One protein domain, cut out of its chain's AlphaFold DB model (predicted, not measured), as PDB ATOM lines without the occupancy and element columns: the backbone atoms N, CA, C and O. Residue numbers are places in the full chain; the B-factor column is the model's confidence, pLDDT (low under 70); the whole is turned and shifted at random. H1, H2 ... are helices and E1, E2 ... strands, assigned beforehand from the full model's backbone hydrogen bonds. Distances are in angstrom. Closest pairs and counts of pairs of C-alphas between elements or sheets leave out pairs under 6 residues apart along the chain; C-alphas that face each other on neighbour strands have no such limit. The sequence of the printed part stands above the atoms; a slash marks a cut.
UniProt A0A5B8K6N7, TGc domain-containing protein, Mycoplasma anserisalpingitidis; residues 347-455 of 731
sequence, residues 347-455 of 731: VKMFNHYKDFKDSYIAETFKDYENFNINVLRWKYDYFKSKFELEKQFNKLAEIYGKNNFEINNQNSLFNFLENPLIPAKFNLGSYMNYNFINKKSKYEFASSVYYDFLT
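This is residues 347 to 455 of the 731 residues of the protein "TGc domain-containing protein" of Mycoplasma anserisalpingitidis (UniProt A0A5B8K6N7). One long helix, H2, stands between H1 at one end of the domain and a loop-rich head at the other, and the short last helix H4 comes back to pack on H2. The head is loosely formed from two small strand pairs, E1 with E3 and E2 with E4, with H3 at its far end; E1 and E3 come nearest to H2, and residues 433 to 439 stick out. The printed part has 109 residues with four named helices and four named strands, in the order H1 H2 E1 E2 E3 H3 E4 H4; E1 and E3 are antiparallel, E2 and E4 parallel, and the class is mixed, helices and strands. The whole is only just compact, close to loose, with a radius of gyration of the C-alphas of 15.3 A, and spans 44 by 29 by 25 A.

H1, residues 359 to 369, and H2, residues 382 to 400, are near each other, with 9 pairs of C-alphas within 10 A. E1, residues 405 to 407, has its closest C-alpha pair to H2 at Ala 397 and Phe 405, 7.1 A. E3, residues 421 to 423, is the antiparallel neighbour of E1 at 144 degrees, with N 406 and O 422 within hydrogen-bond range at 2.8 A. The closest C-alphas of H2 and E3 are those of Phe 393 and Leu 421, 7.1 A. E2, residues 415 to 417, and E4, residues 443 to 445, are parallel at 28 degrees, with N 417 and O 444 at 2.7 A, within hydrogen-bond range. H3, residues 428 to 435, touches no helix and is apart from E1 and E2. H4, residues 450 to 454, touches H2 with 5 pairs of C-alphas within 8 A, the closest being those of Gln 392 and Tyr 450, 6.8 A; H2 touches H4 with residues 392 to 396 alone. H1 and H4 are close but not clearly touching, the closest C-alphas being Phe 365 and Tyr 451, 7.9 A. In H1, H2, H3 and H4 every O i to N i+4 pair is within hydrogen-bond range.

H1 begins at C-alpha 359, (-14.619, 5.990, 19.490), and is 15.1 A long. H2 is 27.4 A long and ends at C-alpha 400, (-29.826, -2.756, 19.665). H3 is 10.2 A long. H4 ends at C-alpha 454, (-21.970, -2.939, 26.270).

The two C-alphas farthest apart, those of Lys 357 and Asn 438, are 46.2 A apart. The printed part has no cut. The link from H1 to H2, 12 residues, is long. Mean pLDDT of the printed part is 81.6, with residues 372 to 383 and 436 to 440 under 70.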
ATOM      1  N   VAL A 347      -4.857  -5.860  32.709       93.00
ATOM      2  CA  VAL A 347      -6.101  -6.298  33.353       93.00
ATOM      3  C   VAL A 347      -7.244  -6.074  32.366       93.00
ATOM      4  O   VAL A 347      -7.645  -4.936  32.136       93.00
ATOM      5  N   LYS A 348      -7.771  -7.145  31.764       91.00
ATOM      6  CA  LYS A 348      -8.835  -7.071  30.746       91.00
ATOM      7  C   LYS A 348     -10.034  -6.262  31.247       91.00
ATOM      8  O   LYS A 348     -10.517  -5.390  30.535       91.00
ATOM      9  N   MET A 349     -10.425  -6.465  32.505       89.25
ATOM     10  CA  MET A 349     -11.561  -5.772  33.130       89.25
ATOM     11  C   MET A 349     -11.377  -4.260  33.323       89.25
ATOM     12  O   MET A 349     -12.353  -3.575  33.599       89.25
ATOM     13  N   PHE A 350     -10.158  -3.734  33.183       89.94
ATOM     14  CA  PHE A 350      -9.840  -2.298  33.245       89.94
ATOM     15  C   PHE A 350      -9.492  -1.708  31.875       89.94
ATOM     16  O   PHE A 350      -8.992  -0.586  31.776       89.94
ATOM     17  N   ASN A 351      -9.671  -2.494  30.814       91.50
ATOM     18  CA  ASN A 351      -9.285  -2.112  29.468       91.50
ATOM     19  C   ASN A 351     -10.317  -2.515  28.415       91.50
ATOM     20  O   ASN A 351      -9.952  -2.615  27.243       91.50
ATOM     21  N   HIS A 352     -11.590  -2.697  28.781       90.19
ATOM     22  CA  HIS A 352     -12.628  -3.020  27.797       90.19
ATOM     23  C   HIS A 352     -12.741  -1.921  26.741       90.19
ATOM     24  O   HIS A 352     -13.023  -2.192  25.579       90.19
ATOM     25  N   TYR A 353     -12.430  -0.672  27.098       90.81
ATOM     26  CA  TYR A 353     -12.371   0.420  26.129       90.81
ATOM     27  C   TYR A 353     -11.448   0.156  24.932       90.81
ATOM     28  O   TYR A 353     -11.667   0.706  23.849       90.81
ATOM     29  N   LYS A 354     -10.396  -0.658  25.107       92.31
ATOM     30  CA  LYS A 354      -9.460  -1.001  24.031       92.31
ATOM     31  C   LYS A 354     -10.125  -1.897  22.986       92.31
ATOM     32  O   LYS A 354      -9.682  -1.865  21.835       92.31
ATOM     33  N   ASP A 355     -11.195  -2.599  23.347       90.19
ATOM     34  CA  ASP A 355     -11.854  -3.590  22.503       90.19
ATOM     35  C   ASP A 355     -12.853  -2.963  21.520       90.19
ATOM     36  O   ASP A 355     -13.050  -3.506  20.438       90.19
ATOM     37  N   PHE A 356     -13.428  -1.793  21.815       92.19
ATOM     38  CA  PHE A 356     -14.465  -1.186  20.965       92.19
ATOM     39  C   PHE A 356     -13.912  -0.441  19.746       92.19
ATOM     40  O   PHE A 356     -12.960   0.340  19.844       92.19
ATOM     41  N   LYS A 357     -14.561  -0.627  18.589       93.44
ATOM     42  CA  LYS A 357     -14.319   0.125  17.345       93.44
ATOM     43  C   LYS A 357     -14.884   1.544  17.407       93.44
ATOM     44  O   LYS A 357     -14.332   2.458  16.798       93.44
ATOM     45  N   ASP A 358     -15.990   1.719  18.127       92.00
ATOM     46  CA  ASP A 358     -16.663   3.001  18.257       92.00
ATOM     47  C   ASP A 358     -15.898   3.914  19.221       92.00
ATOM     48  O   ASP A 358     -15.718   3.598  20.399       92.00
ATOM     49  N   SER A 359     -15.452   5.067  18.719       92.12
ATOM     50  CA  SER A 359     -14.619   5.990  19.490       92.12
ATOM     51  C   SER A 359     -15.345   6.608  20.684       92.12
ATOM     52  O   SER A 359     -14.697   6.945  21.671       92.12
ATOM     53  N   TYR A 360     -16.669   6.775  20.607       91.06
ATOM     54  CA  TYR A 360     -17.448   7.334  21.708       91.06
ATOM     55  C   TYR A 360     -17.599   6.321  22.846       91.06
ATOM     56  O   TYR A 360     -17.370   6.677  24.005       91.06
ATOM     57  N   ILE A 361     -17.919   5.059  22.531       90.62
ATOM     58  CA  ILE A 361     -17.977   3.978  23.529       90.62
ATOM     59  C   ILE A 361     -16.604   3.791  24.172       90.62
ATOM     60  O   ILE A 361     -16.507   3.801  25.399       90.62
ATOM     61  N   ALA A 362     -15.548   3.697  23.358       91.81
ATOM     62  CA  ALA A 362     -14.183   3.535  23.841       91.81
ATOM     63  C   ALA A 362     -13.775   4.677  24.786       91.81
ATOM     64  O   ALA A 362     -13.365   4.422  25.913       91.81
ATOM     65  N   GLU A 363     -13.930   5.943  24.393       89.00
ATOM     66  CA  GLU A 363     -13.541   7.052  25.275       89.00
ATOM     67  C   GLU A 363     -14.396   7.089  26.552       89.00
ATOM     68  O   GLU A 363     -13.875   7.327  27.641       89.00
ATOM     69  N   THR A 364     -15.688   6.755  26.445       85.12
ATOM     70  CA  THR A 364     -16.579   6.675  27.609       85.12
ATOM     71  C   THR A 364     -16.099   5.620  28.606       85.12
ATOM     72  O   THR A 364     -15.955   5.898  29.795       85.12
ATOM     73  N   PHE A 365     -15.814   4.408  28.133       87.56
ATOM     74  CA  PHE A 365     -15.354   3.300  28.972       87.56
ATOM     75  C   PHE A 365     -13.972   3.557  29.554       87.56
ATOM     76  O   PHE A 365     -13.753   3.310  30.735       87.56
ATOM     77  N   LYS A 366     -13.061   4.118  28.755       88.00
ATOM     78  CA  LYS A 366     -11.719   4.490  29.204       88.00
ATOM     79  C   LYS A 366     -11.802   5.432  30.386       88.00
ATOM     80  O   LYS A 366     -11.035   5.305  31.337       88.00
ATOM     81  N   ASP A 367     -12.719   6.384  30.332       81.06
ATOM     82  CA  ASP A 367     -12.911   7.280  31.444       81.06
ATOM     83  C   ASP A 367     -13.555   6.580  32.650       81.06
ATOM     84  O   ASP A 367     -13.098   6.823  33.758       81.06
ATOM     85  N   TYR A 368     -14.556   5.704  32.495       77.12
ATOM     86  CA  TYR A 368     -15.075   4.909  33.626       77.12
ATOM     87  C   TYR A 368     -13.951   4.116  34.310       77.12
ATOM     88  O   TYR A 368     -13.740   4.244  35.516       77.12
ATOM     89  N   GLU A 369     -13.182   3.376  33.512       83.00
ATOM     90  CA  GLU A 369     -12.149   2.438  33.961       83.00
ATOM     91  C   GLU A 369     -10.920   3.142  34.560       83.00
ATOM     92  O   GLU A 369     -10.229   2.583  35.407       83.00
ATOM     93  N   ASN A 370     -10.700   4.414  34.209       76.75
ATOM     94  CA  ASN A 370      -9.675   5.271  34.813       76.75
ATOM     95  C   ASN A 370     -10.210   6.196  35.925       76.75
ATOM     96  O   ASN A 370      -9.500   7.120  36.337       76.75
ATOM     97  N   PHE A 371     -11.441   5.981  36.409       74.56
ATOM     98  CA  PHE A 371     -12.105   6.833  37.412       74.56
ATOM     99  C   PHE A 371     -12.212   8.312  36.987       74.56
ATOM    100  O   PHE A 371     -12.095   9.244  37.789       74.56
ATOM    101  N   ASN A 372     -12.404   8.525  35.689       65.00
ATOM    102  CA  ASN A 372     -12.460   9.807  35.005       65.00
ATOM    103  C   ASN A 372     -13.844  10.162  34.417       65.00
ATOM    104  O   ASN A 372     -13.982  11.322  34.048       65.00
ATOM    105  N   ILE A 373     -14.870   9.287  34.354       51.44
ATOM    106  CA  ILE A 373     -16.259   9.638  33.927       51.44
ATOM    107  C   ILE A 373     -17.304   9.490  35.041       51.44
ATOM    108  O   ILE A 373     -17.162   8.625  35.898       51.44
ATOM    109  N   ASN A 374     -18.330  10.366  34.953       50.28
ATOM    110  CA  ASN A 374     -19.517  10.552  35.804       50.28
ATOM    111  C   ASN A 374     -20.611   9.487  35.643       50.28
ATOM    112  O   ASN A 374     -21.061   9.262  34.519       50.28
ATOM    113  N   VAL A 375     -21.302   9.226  36.754       43.69
ATOM    114  CA  VAL A 375     -22.692   9.699  36.901       43.69
ATOM    115  C   VAL A 375     -22.762  10.589  38.155       43.69
ATOM    116  O   VAL A 375     -22.210  10.251  39.189       43.69
ATOM    117  N   LEU A 376     -23.325  11.797  37.991       51.12
ATOM    118  CA  LEU A 376     -23.392  12.929  38.937       51.12
ATOM    119  C   LEU A 376     -22.057  13.540  39.436       51.12
ATOM    120  O   LEU A 376     -21.583  13.268  40.529       51.12
ATOM    121  N   ARG A 377     -21.554  14.570  38.736       54.94
ATOM    122  CA  ARG A 377     -20.626  15.598  39.282       54.94
ATOM    123  C   ARG A 377     -19.151  15.225  39.480       54.94
ATOM    124  O   ARG A 377     -18.425  15.999  40.100       54.94
ATOM    125  N   TRP A 378     -18.664  14.119  38.927       58.84
ATOM    126  CA  TRP A 378     -17.247  13.744  39.002       58.84
ATOM    127  C   TRP A 378     -16.346  14.329  37.896       58.84
ATOM    128  O   TRP A 378     -15.231  14.773  38.172       58.84
ATOM    129  N   LYS A 379     -16.816  14.382  36.646       63.44
ATOM    130  CA  LYS A 379     -16.164  15.027  35.482       63.44
ATOM    131  C   LYS A 379     -16.968  16.214  34.937       63.44
ATOM    132  O   LYS A 379     -16.390  17.136  34.372       63.44
ATOM    133  N   TYR A 380     -18.292  16.216  35.103       66.12
ATOM    134  CA  TYR A 380     -19.199  17.197  34.506       66.12
ATOM    135  C   TYR A 380     -20.196  17.701  35.543       66.12
ATOM    136  O   TYR A 380     -20.640  16.936  36.389       66.12
ATOM    137  N   ASP A 381     -20.598  18.969  35.453       67.44
ATOM    138  CA  ASP A 381     -21.710  19.485  36.251       67.44
ATOM    139  C   ASP A 381     -23.020  18.710  35.984       67.44
ATOM    140  O   ASP A 381     -23.115  17.868  35.084       67.44
ATOM    141  N   TYR A 382     -24.045  18.977  36.795       68.38
ATOM    142  CA  TYR A 382     -25.326  18.268  36.722       68.38
ATOM    143  C   TYR A 382     -25.970  18.321  35.323       68.38
ATOM    144  O   TYR A 382     -26.444  17.300  34.827       68.38
ATOM    145  N   PHE A 383     -25.956  19.483  34.661       69.75
ATOM    146  CA  PHE A 383     -26.608  19.658  33.361       69.75
ATOM    147  C   PHE A 383     -25.863  18.922  32.250       69.75
ATOM    148  O   PHE A 383     -26.482  18.223  31.447       69.75
ATOM    149  N   LYS A 384     -24.533  19.019  32.232       74.38
ATOM    150  CA  LYS A 384     -23.696  18.282  31.279       74.38
ATOM    151  C   LYS A 384     -23.775  16.770  31.497       74.38
ATOM    152  O   LYS A 384     -23.813  16.029  30.523       74.38
ATOM    153  N   SER A 385     -23.877  16.314  32.747       73.69
ATOM    154  CA  SER A 385     -24.062  14.888  33.062       73.69
ATOM    155  C   SER A 385     -25.336  14.325  32.422       73.69
ATOM    156  O   SER A 385     -25.307  13.236  31.858       73.69
ATOM    157  N   LYS A 386     -26.439  15.088  32.434       74.06
ATOM    158  CA  LYS A 386     -27.694  14.689  31.779       74.06
ATOM    159  C   LYS A 386     -27.531  14.504  30.264       74.06
ATOM    160  O   LYS A 386     -28.044  13.537  29.714       74.06
ATOM    161  N   PHE A 387     -26.810  15.409  29.605       79.00
ATOM    162  CA  PHE A 387     -26.560  15.326  28.163       79.00
ATOM    163  C   PHE A 387     -25.671  14.132  27.788       79.00
ATOM    164  O   PHE A 387     -25.889  13.488  26.766       79.00
ATOM    165  N   GLU A 388     -24.689  13.794  28.624       81.00
ATOM    166  CA  GLU A 388     -23.862  12.607  28.389       81.00
ATOM    167  C   GLU A 388     -24.643  11.301  28.569       81.00
ATOM    168  O   GLU A 388     -24.482  10.394  27.755       81.00
ATOM    169  N   LEU A 389     -25.552  11.221  29.547       79.50
ATOM    170  CA  LEU A 389     -26.472  10.082  29.678       79.50
ATOM    171  C   LEU A 389     -27.373   9.923  28.441       79.50
ATOM    172  O   LEU A 389     -27.618   8.806  27.990       79.50
ATOM    173  N   GLU A 390     -27.833  11.029  27.852       80.44
ATOM    174  CA  GLU A 390     -28.625  11.009  26.615       80.44
ATOM    175  C   GLU A 390     -27.820  10.488  25.412       80.44
ATOM    176  O   GLU A 390     -28.332   9.715  24.603       80.44
ATOM    177  N   LYS A 391     -26.538  10.852  25.294       86.31
ATOM    178  CA  LYS A 391     -25.657  10.302  24.251       86.31
ATOM    179  C   LYS A 391     -25.391   8.810  24.434       86.31
ATOM    180  O   LYS A 391     -25.472   8.066  23.457       86.31
ATOM    181  N   GLN A 392     -25.119   8.378  25.667       86.44
ATOM    182  CA  GLN A 392     -24.976   6.960  26.015       86.44
ATOM    183  C   GLN A 392     -26.236   6.187  25.602       86.44
ATOM    184  O   GLN A 392     -26.147   5.136  24.966       86.44
ATOM    185  N   PHE A 393     -27.416   6.760  25.854       85.19
ATOM    186  CA  PHE A 393     -28.676   6.204  25.372       85.19
ATOM    187  C   PHE A 393     -28.721   6.061  23.853       85.19
ATOM    188  O   PHE A 393     -28.968   4.962  23.353       85.19
ATOM    189  N   ASN A 394     -28.501   7.157  23.124       87.06
ATOM    190  CA  ASN A 394     -28.603   7.143  21.668       87.06
ATOM    191  C   ASN A 394     -27.690   6.070  21.070       87.06
ATOM    192  O   ASN A 394     -28.065   5.428  20.090       87.06
ATOM    193  N   LYS A 395     -26.544   5.810  21.711       90.81
ATOM    194  CA  LYS A 395     -25.622   4.771  21.273       90.81
ATOM    195  C   LYS A 395     -26.120   3.346  21.515       90.81
ATOM    196  O   LYS A 395     -26.020   2.519  20.613       90.81
ATOM    197  N   LEU A 396     -26.710   3.050  22.674       90.31
ATOM    198  CA  LEU A 396     -27.371   1.752  22.897       90.31
ATOM    199  C   LEU A 396     -28.506   1.514  21.898       90.31
ATOM    200  O   LEU A 396     -28.640   0.416  21.362       90.31
ATOM    201  N   ALA A 397     -29.320   2.542  21.650       89.69
ATOM    202  CA  ALA A 397     -30.449   2.461  20.730       89.69
ATOM    203  C   ALA A 397     -30.010   2.291  19.265       89.69
ATOM    204  O   ALA A 397     -30.734   1.677  18.486       89.69
ATOM    205  N   GLU A 398     -28.839   2.811  18.890       91.94
ATOM    206  CA  GLU A 398     -28.217   2.579  17.581       91.94
ATOM    207  C   GLU A 398     -27.813   1.108  17.403       91.94
ATOM    208  O   GLU A 398     -28.062   0.539  16.346       91.94
ATOM    209  N   ILE A 399     -27.237   0.486  18.441       93.31
ATOM    210  CA  ILE A 399     -26.734  -0.898  18.388       93.31
ATOM    211  C   ILE A 399     -27.878  -1.910  18.436       93.31
ATOM    212  O   ILE A 399     -27.944  -2.819  17.616       93.31
ATOM    213  N   TYR A 400     -28.780  -1.764  19.407       92.25
ATOM    214  CA  TYR A 400     -29.826  -2.756  19.665       92.25
ATOM    215  C   TYR A 400     -31.168  -2.403  19.030       92.25
ATOM    216  O   TYR A 400     -32.078  -3.221  19.052       92.25
ATOM    217  N   GLY A 401     -31.317  -1.208  18.459       91.62
ATOM    218  CA  GLY A 401     -32.558  -0.736  17.856       91.62
ATOM    219  C   GLY A 401     -33.445   0.036  18.834       91.62
ATOM    220  O   GLY A 401     -33.774  -0.416  19.930       91.62
ATOM    221  N   LYS A 402     -33.905   1.213  18.397       88.88
ATOM    222  CA  LYS A 402     -34.710   2.141  19.206       88.88
ATOM    223  C   LYS A 402     -36.016   1.541  19.739       88.88
ATOM    224  O   LYS A 402     -36.457   1.936  20.808       88.88
ATOM    225  N   ASN A 403     -36.613   0.586  19.027       90.25
ATOM    226  CA  ASN A 403     -37.873  -0.047  19.433       90.25
ATOM    227  C   ASN A 403     -37.731  -0.954  20.667       90.25
ATOM    228  O   ASN A 403     -38.746  -1.316  21.250       90.25
ATOM    229  N   ASN A 404     -36.503  -1.305  21.065       90.06
ATOM    230  CA  ASN A 404     -36.239  -2.132  22.242       90.06
ATOM    231  C   ASN A 404     -36.156  -1.326  23.545       90.06
ATOM    232  O   ASN A 404     -36.048  -1.924  24.614       90.06
ATOM    233  N   PHE A 405     -36.229   0.010  23.483       90.00
ATOM    234  CA  PHE A 405     -36.134   0.876  24.656       90.00
ATOM    235  C   PHE A 405     -37.198   1.973  24.667       90.00
ATOM    236  O   PHE A 405     -37.598   2.504  23.633       90.00
ATOM    237  N   GLU A 406     -37.581   2.375  25.872       88.75
ATOM    238  CA  GLU A 406     -38.431   3.523  26.153       88.75
ATOM    239  C   GLU A 406     -37.674   4.553  26.994       88.75
ATOM    240  O   GLU A 406     -36.832   4.215  27.829       88.75
ATOM    241  N   ILE A 407     -37.985   5.832  26.776       87.38
ATOM    242  CA  ILE A 407     -37.377   6.931  27.530       87.38
ATOM    243  C   ILE A 407     -37.954   6.940  28.947       87.38
ATOM    244  O   ILE A 407     -39.166   7.082  29.132       87.38
ATOM    245  N   ASN A 408     -37.075   6.896  29.944       87.81
ATOM    246  CA  ASN A 408     -37.435   7.094  31.339       87.81
ATOM    247  C   ASN A 408     -37.085   8.513  31.811       87.81
ATOM    248  O   ASN A 408     -35.950   8.979  31.694       87.81
ATOM    249  N   ASN A 409     -38.084   9.237  32.312       85.75
ATOM    250  CA  ASN A 409     -37.937  10.595  32.819       85.75
ATOM    251  C   ASN A 409     -39.005  10.913  33.883       85.75
ATOM    252  O   ASN A 409     -39.826  10.079  34.250       85.75
ATOM    253  N   GLN A 410     -39.033  12.152  34.382       84.06
ATOM    254  CA  GLN A 410     -39.967  12.578  35.437       84.06
ATOM    255  C   GLN A 410     -41.460  12.439  35.061       84.06
ATOM    256  O   GLN A 410     -42.311  12.325  35.951       84.06
ATOM    257  N   ASN A 411     -41.777  12.422  33.763       86.38
ATOM    258  CA  ASN A 411     -43.131  12.244  33.242       86.38
ATOM    259  C   ASN A 411     -43.503  10.769  33.035       86.38
ATOM    260  O   ASN A 411     -44.682  10.483  32.838       86.38
ATOM    261  N   SER A 412     -42.544   9.841  33.110       87.38
ATOM    262  CA  SER A 412     -42.810   8.403  33.045       87.38
ATOM    263  C   SER A 412     -43.727   7.964  34.192       87.38
ATOM    264  O   SER A 412     -43.798   8.614  35.245       87.38
ATOM    265  N   LEU A 413     -44.460   6.865  33.973       84.00
ATOM    266  CA  LEU A 413     -45.389   6.294  34.957       84.00
ATOM    267  C   LEU A 413     -44.679   6.020  36.291       84.00
ATOM    268  O   LEU A 413     -45.185   6.373  37.355       84.00
ATOM    269  N   PHE A 414     -43.475   5.470  36.193       86.38
ATOM    270  CA  PHE A 414     -42.510   5.315  37.267       86.38
ATOM    271  C   PHE A 414     -41.170   5.843  36.764       86.38
ATOM    272  O   PHE A 414     -40.852   5.651  35.593       86.38
ATOM    273  N   ASN A 415     -40.426   6.546  37.615       87.31
ATOM    274  CA  ASN A 415     -39.180   7.197  37.236       87.31
ATOM    275  C   ASN A 415     -37.993   6.561  37.969       87.31
ATOM    276  O   ASN A 415     -37.770   6.828  39.151       87.31
ATOM    277  N   PHE A 416     -37.217   5.769  37.233       87.25
ATOM    278  CA  PHE A 416     -35.921   5.244  37.664       87.25
ATOM    279  C   PHE A 416     -34.851   6.338  37.541       87.25
ATOM    280  O   PHE A 416     -34.283   6.569  36.475       87.25
ATOM    281  N   LEU A 417     -34.626   7.089  38.615       80.31
ATOM    282  CA  LEU A 417     -33.652   8.178  38.651       80.31
ATOM    283  C   LEU A 417     -32.288   7.674  38.184       80.31
ATOM    284  O   LEU A 417     -31.877   6.593  38.579       80.31
ATOM    285  N   GLU A 418     -31.613   8.480  37.361       77.12
ATOM    286  CA  GLU A 418     -30.294   8.189  36.767       77.12
ATOM    287  C   GLU A 418     -30.251   7.050  35.746       77.12
ATOM    288  O   GLU A 418     -29.220   6.853  35.100       77.12
ATOM    289  N   ASN A 419     -31.389   6.408  35.477       83.06
ATOM    290  CA  ASN A 419     -31.525   5.483  34.372       83.06
ATOM    291  C   ASN A 419     -32.410   6.096  33.271       83.06
ATOM    292  O   ASN A 419     -33.630   6.136  33.413       83.06
ATOM    293  N   PRO A 420     -31.840   6.623  32.173       79.25
ATOM    294  CA  PRO A 420     -32.621   7.289  31.128       79.25
ATOM    295  C   PRO A 420     -33.445   6.317  30.271       79.25
ATOM    296  O   PRO A 420     -34.218   6.771  29.424       79.25
ATOM    297  N   LEU A 421     -33.277   5.002  30.460       81.56
ATOM    298  CA  LEU A 421     -33.876   3.975  29.622       81.56
ATOM    299  C   LEU A 421     -34.472   2.838  30.418       81.56
ATOM    300  O   LEU A 421     -33.883   2.351  31.377       81.56
ATOM    301  N   ILE A 422     -35.583   2.335  29.900       88.00
ATOM    302  CA  ILE A 422     -36.091   1.024  30.271       88.00
ATOM    303  C   ILE A 422     -36.318   0.184  29.016       88.00
ATOM    304  O   ILE A 422     -36.609   0.755  27.963       88.00
ATOM    305  N   PRO A 423     -36.179  -1.152  29.074       89.81
ATOM    306  CA  PRO A 423     -36.618  -2.011  27.987       89.81
ATOM    307  C   PRO A 423     -38.066  -1.711  27.584       89.81
ATOM    308  O   PRO A 423     -38.910  -1.440  28.439       89.81
ATOM    309  N   ALA A 424     -38.355  -1.748  26.285       88.44
ATOM    310  CA  ALA A 424     -39.697  -1.488  25.779       88.44
ATOM    311  C   ALA A 424     -40.712  -2.477  26.364       88.44
ATOM    312  O   ALA A 424     -40.387  -3.641  26.622       88.44
ATOM    313  N   LYS A 425     -41.948  -2.006  26.575       86.31
ATOM    314  CA  LYS A 425     -43.032  -2.796  27.183       86.31
ATOM    315  C   LYS A 425     -42.651  -3.373  28.549       86.31
ATOM    316  O   LYS A 425     -43.097  -4.468  28.902       86.31
ATOM    317  N   PHE A 426     -41.805  -2.671  29.306       89.44
ATOM    318  CA  PHE A 426     -41.448  -3.063  30.663       89.44
ATOM    319  C   PHE A 426     -42.714  -3.230  31.505       89.44
ATOM    320  O   PHE A 426     -43.509  -2.301  31.673       89.44
ATOM    321  N   ASN A 427     -42.907  -4.429  32.046       89.25
ATOM    322  CA  ASN A 427     -44.050  -4.744  32.876       89.25
ATOM    323  C   ASN A 427     -43.819  -4.196  34.286       89.25
ATOM    324  O   ASN A 427     -43.401  -4.906  35.204       89.25
ATOM    325  N   LEU A 428     -44.128  -2.907  34.449       87.06
ATOM    326  CA  LEU A 428     -44.050  -2.229  35.737       87.06
ATOM    327  C   LEU A 428     -44.891  -2.949  36.798       87.06
ATOM    328  O   LEU A 428     -44.479  -3.004  37.946       87.06
ATOM    329  N   GLY A 429     -46.037  -3.533  36.435       85.12
ATOM    330  CA  GLY A 429     -46.868  -4.295  37.367       85.12
ATOM    331  C   GLY A 429     -46.124  -5.490  37.965       85.12
ATOM    332  O   GLY A 429     -46.084  -5.629  39.184       85.12
ATOM    333  N   SER A 430     -45.478  -6.308  37.129       84.69
ATOM    334  CA  SER A 430     -44.662  -7.445  37.581       84.69
ATOM    335  C   SER A 430     -43.485  -6.999  38.442       84.69
ATOM    336  O   SER A 430     -43.274  -7.557  39.516       84.69
ATOM    337  N   TYR A 431     -42.764  -5.957  38.016       87.62
ATOM    338  CA  TYR A 431     -41.663  -5.390  38.797       87.62
ATOM    339  C   TYR A 431     -42.132  -4.879  40.164       87.62
ATOM    340  O   TYR A 431     -41.527  -5.184  41.189       87.62
ATOM    341  N   MET A 432     -43.245  -4.142  40.194       84.00
ATOM    342  CA  MET A 432     -43.795  -3.599  41.431       84.00
ATOM    343  C   MET A 432     -44.338  -4.694  42.351       84.00
ATOM    344  O   MET A 432     -44.174  -4.591  43.560       84.00
ATOM    345  N   ASN A 433     -44.929  -5.757  41.805       81.12
ATOM    346  CA  ASN A 433     -45.368  -6.908  42.595       81.12
ATOM    347  C   ASN A 433     -44.180  -7.663  43.209       81.12
ATOM    348  O   ASN A 433     -44.269  -8.099  44.353       81.12
ATOM    349  N   TYR A 434     -43.072  -7.774  42.472       84.31
ATOM    350  CA  TYR A 434     -41.831  -8.382  42.949       84.31
ATOM    351  C   TYR A 434     -41.150  -7.544  44.045       84.31
ATOM    352  O   TYR A 434     -40.744  -8.082  45.074       84.31
ATOM    353  N   ASN A 435     -41.047  -6.223  43.853       78.94
ATOM    354  CA  ASN A 435     -40.279  -5.339  44.735       78.94
ATOM    355  C   ASN A 435     -41.086  -4.559  45.766       78.94
ATOM    356  O   ASN A 435     -40.480  -3.997  46.663       78.94
ATOM    357  N   PHE A 436     -42.408  -4.439  45.671       69.94
ATOM    358  CA  PHE A 436     -43.166  -3.516  46.516       69.94
ATOM    359  C   PHE A 436     -44.513  -4.105  46.919       69.94
ATOM    360  O   PHE A 436     -45.567  -3.661  46.470       69.94
ATOM    361  N   ILE A 437     -44.498  -5.026  47.886       56.34
ATOM    362  CA  ILE A 437     -45.744  -5.559  48.458       56.34
ATOM    363  C   ILE A 437     -46.601  -4.433  49.088       56.34
ATOM    364  O   ILE A 437     -47.809  -4.593  49.175       56.34
ATOM    365  N   ASN A 438     -46.034  -3.266  49.465       50.25
ATOM    366  CA  ASN A 438     -46.785  -2.165  50.106       50.25
ATOM    367  C   ASN A 438     -46.236  -0.721  49.915       50.25
ATOM    368  O   ASN A 438     -46.646   0.185  50.645       50.25
ATOM    369  N   LYS A 439     -45.320  -0.447  48.972       55.22
ATOM    370  CA  LYS A 439     -44.744   0.907  48.768       55.22
ATOM    371  C   LYS A 439     -45.217   1.528  47.449       55.22
ATOM    372  O   LYS A 439     -45.064   0.940  46.389       55.22
ATOM    373  N   LYS A 440     -45.755   2.753  47.518       56.28
ATOM    374  CA  LYS A 440     -46.207   3.557  46.367       56.28
ATOM    375  C   LYS A 440     -45.311   4.786  46.156       56.28
ATOM    376  O   LYS A 440     -45.799   5.913  46.170       56.28
ATOM    377  N   SER A 441     -43.995   4.600  46.029       71.00
ATOM    378  CA  SER A 441     -43.141   5.685  45.513       71.00
ATOM    379  C   SER A 441     -43.295   5.749  43.993       71.00
ATOM    380  O   SER A 441     -43.430   4.707  43.366       71.00
ATOM    381  N   LYS A 442     -43.267   6.945  43.392       79.88
ATOM    382  CA  LYS A 442     -43.133   7.102  41.928       79.88
ATOM    383  C   LYS A 442     -41.664   6.985  41.475       79.88
ATOM    384  O   LYS A 442     -41.392   6.918  40.280       79.88
ATOM    385  N   TYR A 443     -40.722   7.013  42.418       82.81
ATOM    386  CA  TYR A 443     -39.292   7.155  42.153       82.81
ATOM    387  C   TYR A 443     -38.473   6.053  42.824       82.81
ATOM    388  O   TYR A 443     -38.747   5.694  43.974       82.81
ATOM    389  N   GLU A 444     -37.428   5.613  42.132       84.31
ATOM    390  CA  GLU A 444     -36.376   4.714  42.615       84.31
ATOM    391  C   GLU A 444     -35.031   5.193  42.061       84.31
ATOM    392  O   GLU A 444     -34.986   5.679  40.934       84.31
ATOM    393  N   PHE A 445     -33.947   5.089  42.831       77.81
ATOM    394  CA  PHE A 445     -32.599   5.337  42.317       77.81
ATOM    395  C   PHE A 445     -32.081   4.086  41.615       77.81
ATOM    396  O   PHE A 445     -32.048   3.023  42.225       77.81
ATOM    397  N   ALA A 446     -31.664   4.212  40.355       78.75
ATOM    398  CA  ALA A 446     -31.135   3.101  39.580       78.75
ATOM    399  C   ALA A 446     -29.927   3.553  38.755       78.75
ATOM    400  O   ALA A 446     -29.987   4.537  38.020       78.75
ATOM    401  N   SER A 447     -28.825   2.812  38.838       77.00
ATOM    402  CA  SER A 447     -27.669   3.060  37.974       77.00
ATOM    403  C   SER A 447     -28.038   2.809  36.501       77.00
ATOM    404  O   SER A 447     -28.967   2.058  36.191       77.00
ATOM    405  N   SER A 448     -27.325   3.428  35.565       79.06
ATOM    406  CA  SER A 448     -27.554   3.187  34.136       79.06
ATOM    407  C   SER A 448     -27.161   1.757  33.736       79.06
ATOM    408  O   SER A 448     -26.084   1.281  34.086       79.06
ATOM    409  N   VAL A 449     -27.985   1.103  32.908       85.88
ATOM    410  CA  VAL A 449     -27.685  -0.220  32.310       85.88
ATOM    411  C   VAL A 449     -26.602  -0.166  31.219       85.88
ATOM    412  O   VAL A 449     -26.198  -1.202  30.695       85.88
ATOM    413  N   TYR A 450     -26.127   1.032  30.856       86.88
ATOM    414  CA  TYR A 450     -25.233   1.254  29.715       86.88
ATOM    415  C   TYR A 450     -23.959   0.417  29.743       86.88
ATOM    416  O   TYR A 450     -23.625  -0.212  28.740       86.88
ATOM    417  N   TYR A 451     -23.268   0.374  30.883       86.94
ATOM    418  CA  TYR A 451     -22.032  -0.398  30.995       86.94
ATOM    419  C   TYR A 451     -22.295  -1.903  30.835       86.94
ATOM    420  O   TYR A 451     -21.627  -2.585  30.053       86.94
ATOM    421  N   ASP A 452     -23.318  -2.420  31.519       89.44
ATOM    422  CA  ASP A 452     -23.676  -3.839  31.482       89.44
ATOM    423  C   ASP A 452     -24.141  -4.301  30.105       89.44
ATOM    424  O   ASP A 452     -23.852  -5.427  29.702       89.44
ATOM    425  N   PHE A 453     -24.838  -3.450  29.356       91.19
ATOM    426  CA  PHE A 453     -25.295  -3.802  28.014       91.19
ATOM    427  C   PHE A 453     -24.223  -3.638  26.947       91.19
ATOM    428  O   PHE A 453     -24.459  -4.065  25.828       91.19
ATOM    429  N   LEU A 454     -23.058  -3.067  27.245       90.50
ATOM    430  CA  LEU A 454     -21.970  -2.939  26.270       90.50
ATOM    431  C   LEU A 454     -20.754  -3.807  26.591       90.50
ATOM    432  O   LEU A 454     -19.870  -3.949  25.759       90.50
ATOM    433  N   THR A 455     -20.701  -4.454  27.747       88.94
ATOM    434  CA  THR A 455     -19.642  -5.419  28.076       88.94
ATOM    435  C   THR A 455     -20.101  -6.849  27.828       88.94
ATOM    436  O   THR A 455     -21.274  -7.153  28.001       88.94
TER     437      THR A 455